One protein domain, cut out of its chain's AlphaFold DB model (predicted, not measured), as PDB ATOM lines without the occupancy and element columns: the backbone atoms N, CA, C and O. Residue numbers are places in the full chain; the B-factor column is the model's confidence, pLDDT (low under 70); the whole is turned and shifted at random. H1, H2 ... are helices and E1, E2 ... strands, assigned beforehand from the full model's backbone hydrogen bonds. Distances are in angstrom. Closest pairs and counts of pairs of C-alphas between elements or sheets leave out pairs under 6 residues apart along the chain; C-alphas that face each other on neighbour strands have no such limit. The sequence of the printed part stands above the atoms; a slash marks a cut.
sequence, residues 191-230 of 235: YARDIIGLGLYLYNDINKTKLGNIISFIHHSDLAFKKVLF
ATOM      1  N   TYR A 191     -54.610 -27.565  19.715       79.06
ATOM      2  CA  TYR A 191     -54.301 -28.939  19.344       79.06
ATOM      3  C   TYR A 191     -53.277 -29.531  20.310       79.06
ATOM      4  O   TYR A 191     -52.268 -28.912  20.632       79.06
ATOM      5  N   ALA A 192     -53.486 -30.786  20.716       78.75
ATOM      6  CA  ALA A 192     -52.566 -31.493  21.609       78.75
ATOM      7  C   ALA A 192     -51.117 -31.502  21.087       78.75
ATOM      8  O   ALA A 192     -50.181 -31.375  21.870       78.75
ATOM      9  N   ARG A 193     -50.927 -31.603  19.766       75.81
ATOM     10  CA  ARG A 193     -49.598 -31.587  19.137       75.81
ATOM     11  C   ARG A 193     -48.836 -30.278  19.370       75.81
ATOM     12  O   ARG A 193     -47.624 -30.326  19.506       75.81
ATOM     13  N   ASP A 194     -49.546 -29.153  19.465       79.69
ATOM     14  CA  ASP A 194     -48.940 -27.827  19.636       79.69
ATOM     15  C   ASP A 194     -48.471 -27.620  21.087       79.69
ATOM     16  O   ASP A 194     -47.612 -26.788  21.366       79.69
ATOM     17  N   ILE A 195     -49.039 -28.388  22.024       83.81
ATOM     18  CA  ILE A 195     -48.722 -28.309  23.453       83.81
ATOM     19  C   ILE A 195     -47.592 -29.283  23.835       83.81
ATOM     20  O   ILE A 195     -46.856 -29.051  24.797       83.81
ATOM     21  N   ILE A 196     -47.440 -30.390  23.106       82.62
ATOM     22  CA  ILE A 196     -46.364 -31.356  23.352       82.62
ATOM     23  C   ILE A 196     -45.009 -30.687  23.090       82.62
ATOM     24  O   ILE A 196     -44.815 -29.989  22.104       82.62
ATOM     25  N   GLY A 197     -44.063 -30.892  24.003       79.81
ATOM     26  CA  GLY A 197     -42.740 -30.275  23.977       79.81
ATOM     27  C   GLY A 197     -42.660 -28.916  24.675       79.81
ATOM     28  O   GLY A 197     -41.552 -28.479  24.990       79.81
ATOM     29  N   LEU A 198     -43.793 -28.275  24.996       86.62
ATOM     30  CA  LEU A 198     -43.785 -27.010  25.732       86.62
ATOM     31  C   LEU A 198     -43.266 -27.192  27.163       86.62
ATOM     32  O   LEU A 198     -43.496 -28.215  27.817       86.62
ATOM     33  N   GLY A 199     -42.558 -26.170  27.645       88.00
ATOM     34  CA  GLY A 199     -42.070 -26.108  29.018       88.00
ATOM     35  C   GLY A 199     -43.213 -25.858  29.998       88.00
ATOM     36  O   GLY A 199     -44.002 -24.935  29.817       88.00
ATOM     37  N   LEU A 200     -43.277 -26.668  31.050       90.12
ATOM     38  CA  LEU A 200     -44.229 -26.516  32.140       90.12
ATOM     39  C   LEU A 200     -43.591 -25.706  33.272       90.12
ATOM     40  O   LEU A 200     -42.497 -26.037  33.735       90.12
ATOM     41  N   TYR A 201     -44.295 -24.678  33.738       87.69
ATOM     42  CA  TYR A 201     -43.843 -23.767  34.789       87.69
ATOM     43  C   TYR A 201     -44.900 -23.660  35.885       87.69
ATOM     44  O   TYR A 201     -46.097 -23.753  35.603       87.69
ATOM     45  N   LEU A 202     -44.466 -23.455  37.130       88.31
ATOM     46  CA  LEU A 202     -45.389 -23.187  38.232       88.31
ATOM     47  C   LEU A 202     -46.096 -21.845  38.030       88.31
ATOM     48  O   LEU A 202     -45.465 -20.811  37.797       88.31
ATOM     49  N   TYR A 203     -47.422 -21.871  38.138       84.06
ATOM     50  CA  TYR A 203     -48.228 -20.659  38.110       84.06
ATOM     51  C   TYR A 203     -48.037 -19.884  39.419       84.06
ATOM     52  O   TYR A 203     -48.088 -20.471  40.497       84.06
ATOM     53  N   ASN A 204     -47.859 -18.565  39.317       81.00
ATOM     54  CA  ASN A 204     -47.692 -17.648  40.452       81.00
ATOM     55  C   ASN A 204     -46.396 -17.820  41.276       81.00
ATOM     56  O   ASN A 204     -46.327 -17.378  42.421       81.00
ATOM     57  N   ASP A 205     -45.358 -18.427  40.696       85.50
ATOM     58  CA  ASP A 205     -44.011 -18.424  41.270       85.50
ATOM     59  C   ASP A 205     -43.183 -17.264  40.694       85.50
ATOM     60  O   ASP A 205     -43.019 -17.139  39.476       85.50
ATOM     61  N   ILE A 206     -42.629 -16.431  41.577       83.69
ATOM     62  CA  ILE A 206     -41.762 -15.294  41.228       83.69
ATOM     63  C   ILE A 206     -40.513 -15.789  40.481       83.69
ATOM     64  O   ILE A 206     -40.032 -15.123  39.565       83.69
ATOM     65  N   ASN A 207     -40.035 -16.989  40.819       86.94
ATOM     66  CA  ASN A 207     -38.840 -17.580  40.224       86.94
ATOM     67  C   ASN A 207     -39.113 -18.299  38.896       86.94
ATOM     68  O   ASN A 207     -38.167 -18.762  38.259       86.94
ATOM     69  N   LYS A 208     -40.384 -18.400  38.466       83.69
ATOM     70  CA  LYS A 208     -40.813 -19.169  37.283       83.69
ATOM     71  C   LYS A 208     -40.143 -20.545  37.236       83.69
ATOM     72  O   LYS A 208     -39.531 -20.916  36.231       83.69
ATOM     73  N   THR A 209     -40.230 -21.303  38.328       89.00
ATOM     74  CA  THR A 209     -39.586 -22.617  38.408       89.00
ATOM     75  C   THR A 209     -40.138 -23.552  37.329       89.00
ATOM     76  O   THR A 209     -41.352 -23.762  37.219       89.00
ATOM     77  N   LYS A 210     -39.235 -24.112  36.516       89.56
ATOM     78  CA  LYS A 210     -39.564 -25.067  35.453       89.56
ATOM     79  C   LYS A 210     -39.747 -26.464  36.047       89.56
ATOM     80  O   LYS A 210     -38.828 -26.992  36.662       89.56
ATOM     81  N   LEU A 211     -40.903 -27.077  35.805       88.12
ATOM     82  CA  LEU A 211     -41.222 -28.441  36.244       88.12
ATOM     83  C   LEU A 211     -40.745 -29.503  35.247       88.12
ATOM     84  O   LEU A 211     -40.417 -30.620  35.631       88.12
ATOM     85  N   GLY A 212     -40.710 -29.168  33.958       88.62
ATOM     86  CA  GLY A 212     -40.320 -30.103  32.907       88.62
ATOM     87  C   GLY A 212     -40.858 -29.693  31.545       88.62
ATOM     88  O   GLY A 212     -41.172 -28.524  31.330       88.62
ATOM     89  N   ASN A 213     -40.961 -30.658  30.635       87.44
ATOM     90  CA  ASN A 213     -41.610 -30.496  29.335       87.44
ATOM     91  C   ASN A 213     -42.812 -31.446  29.241       87.44
ATOM     92  O   ASN A 213     -42.801 -32.533  29.820       87.44
ATOM     93  N   ILE A 214     -43.830 -31.055  28.482       85.44
ATOM     94  CA  ILE A 214     -45.019 -31.881  28.250       85.44
ATOM     95  C   ILE A 214     -44.674 -32.987  27.246       85.44
ATOM     96  O   ILE A 214     -44.317 -32.700  26.110       85.44
ATOM     97  N   ILE A 215     -44.776 -34.254  27.653       81.56
ATOM     98  CA  ILE A 215     -44.423 -35.403  26.795       81.56
ATOM     99  C   ILE A 215     -45.655 -35.979  26.088       81.56
ATOM    100  O   ILE A 215     -45.597 -36.330  24.916       81.56
ATOM    101  N   SER A 216     -46.777 -36.126  26.798       75.69
ATOM    102  CA  SER A 216     -47.993 -36.725  26.240       75.69
ATOM    103  C   SER A 216     -49.231 -36.366  27.056       75.69
ATOM    104  O   SER A 216     -49.130 -35.968  28.218       75.69
ATOM    105  N   PHE A 217     -50.402 -36.561  26.451       79.25
ATOM    106  CA  PHE A 217     -51.697 -36.447  27.113       79.25
ATOM    107  C   PHE A 217     -52.295 -37.824  27.368       79.25
ATOM    108  O   PHE A 217     -52.275 -38.700  26.500       79.25
ATOM    109  N   ILE A 218     -52.877 -37.998  28.552       77.88
ATOM    110  CA  ILE A 218     -53.616 -39.202  28.923       77.88
ATOM    111  C   ILE A 218     -55.090 -38.822  28.992       77.88
ATOM    112  O   ILE A 218     -55.474 -37.955  29.776       77.88
ATOM    113  N   HIS A 219     -55.922 -39.464  28.174       68.44
ATOM    114  CA  HIS A 219     -57.364 -39.275  28.276       68.44
ATOM    115  C   HIS A 219     -57.894 -40.017  29.509       68.44
ATOM    116  O   HIS A 219     -57.411 -41.103  29.833       68.44
ATOM    117  N   HIS A 220     -58.924 -39.485  30.171       69.75
ATOM    118  CA  HIS A 220     -59.496 -40.100  31.377       69.75
ATOM    119  C   HIS A 220     -59.881 -41.578  31.162       69.75
ATOM    120  O   HIS A 220     -59.655 -42.423  32.024       69.75
ATOM    121  N   SER A 221     -60.379 -41.930  29.969       61.09
ATOM    122  CA  SER A 221     -60.715 -43.319  29.623       61.09
ATOM    123  C   SER A 221     -59.516 -44.270  29.558       61.09
ATOM    124  O   SER A 221     -59.699 -45.480  29.668       61.09
ATOM    125  N   ASP A 222     -58.307 -43.751  29.343       64.31
ATOM    126  CA  ASP A 222     -57.088 -44.554  29.227       64.31
ATOM    127  C   ASP A 222     -56.509 -44.906  30.607       64.31
ATOM    128  O   ASP A 222     -55.820 -45.918  30.749       64.31
ATOM    129  N   LEU A 223     -56.833 -44.120  31.645       66.31
ATOM    130  CA  LEU A 223     -56.420 -44.389  33.029       66.31
ATOM    131  C   LEU A 223     -56.974 -45.730  33.538       66.31
ATOM    132  O   LEU A 223     -56.294 -46.431  34.285       66.31
ATOM    133  N   ALA A 224     -58.163 -46.131  33.077       56.97
ATOM    134  CA  ALA A 224     -58.772 -47.416  33.422       56.97
ATOM    135  C   ALA A 224     -57.977 -48.618  32.881       56.97
ATOM    136  O   ALA A 224     -57.878 -49.641  33.553       56.97
ATOM    137  N   PHE A 225     -57.362 -48.484  31.701       50.22
ATOM    138  CA  PHE A 225     -56.549 -49.543  31.094       50.22
ATOM    139  C   PHE A 225     -55.139 -49.604  31.684       50.22
ATOM    140  O   PHE A 225     -54.575 -50.687  31.827       50.22
ATOM    141  N   LYS A 226     -54.574 -48.456  32.082       46.91
ATOM    142  CA  LYS A 226     -53.232 -48.401  32.682       46.91
ATOM    143  C   LYS A 226     -53.188 -48.946  34.113       46.91
ATOM    144  O   LYS A 226     -52.129 -49.385  34.554       46.91
ATOM    145  N   LYS A 227     -54.334 -48.988  34.805       38.22
ATOM    146  CA  LYS A 227     -54.455 -49.546  36.162       38.22
ATOM    147  C   LYS A 227     -54.092 -51.036  36.237       38.22
ATOM    148  O   LYS A 227     -53.691 -51.497  37.294       38.22
ATOM    149  N   VAL A 228     -54.169 -51.765  35.120       38.16
ATOM    150  CA  VAL A 228     -53.776 -53.185  35.045       38.16
ATOM    151  C   VAL A 228     -52.257 -53.364  34.894       38.16
ATOM    152  O   VAL A 228     -51.728 -54.395  35.288       38.16
ATOM    153  N   LEU A 229     -51.533 -52.363  34.376       36.53
ATOM    154  CA  LEU A 229     -50.081 -52.457  34.153       36.53
ATOM    155  C   LEU A 229     -49.225 -51.919  35.310       36.53
ATOM    156  O   LEU A 229     -48.020 -52.137  35.318       36.53
ATOM    157  N   PHE A 230     -49.827 -51.225  36.279       29.81
ATOM    158  CA  PHE A 230     -49.123 -50.626  37.421       29.81
ATOM    159  C   PHE A 230     -49.230 -51.455  38.712       29.81
ATOM    160  O   PHE A 230     -49.132 -50.911  39.808       29.81
TER     161      PHE A 230
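Overview. This is residues 191 to 230 of the 235 residues of the protein "16S rRNA processing protein (RimM homologue), putative" of Theileria annulata (UniProt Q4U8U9). What shape does the printed part make? It is a stretched-out chain with a small two-stranded hairpin, E1 and E2, towards one end of its longest axis and a short helix, H2, towards the other. A still shorter helix, H1, comes before the hairpin, and residues 219 to 225, of which 220 to 225 belong to H2, stick out from the rest. What is it made of? The printed part has 40 residues, with two named helices and two named strands in the order H1, E1, E2, H2; the sheet has the order E1 - E2 and is antiparallel. The class is mixed, helices and strands, with under half of the residues in named elements. How spread out is it? It is only just extended, close to loose, with a radius of gyration of the C-alphas of 13.8 A, and it spans 40 by 23 by 13 A.

Arrangement. What comes first, and what does it lead to? H1, residues 192 to 195, is joined by a tight link of 3 residues to E1, residues 199 to 201. How do the strands pair? E1 and E2, residues 210 to 213, form a hairpin, antiparallel with 151 degrees between their directions. The C-alphas of Gly 199 and Asn 213 face each other at 4.4 A; N 200 and O 212 are within hydrogen-bond range at 2.8 A, as are N 211 and O 200 at 2.8 A. Which parts stay apart? H2, residues 220 to 226, is apart from H1 and from E1, and H1 is apart from E2. What do the helix backbones show? H1 is too short for an O i to N i+4 pair; in H2, 1 of 3 such pairs is within hydrogen-bond range, beside 3 of 4 O i to N i+3 pairs.

Along the chain. Where does the first element begin? H1 begins at C-alpha 192, at (-52.566, -31.493, 21.609), and is 5.3 A long from first to last C-alpha. How long are the strands? E1 measures 6.5 A and E2 8.4 A, from first to last C-alpha; E2 begins at C-alpha 210, at (-39.564, -25.067, 35.453). Where does the last element end? H2, 10.5 A long, ends at C-alpha 226, at (-53.232, -48.401, 32.682).

Size, cuts and confidence. How large is it? The two C-alphas farthest apart, those of Ile 206 and Val 228, are 40.2 A apart. Is there a cut or a long link? The printed part has no cut and no long link; E1 to E2, with 8 residues between them, and E2 to H2, with 6, are short links. Where is confidence low? The mean pLDDT of the printed part is 74.4, and residues 219 to 230 are under 70 in this model.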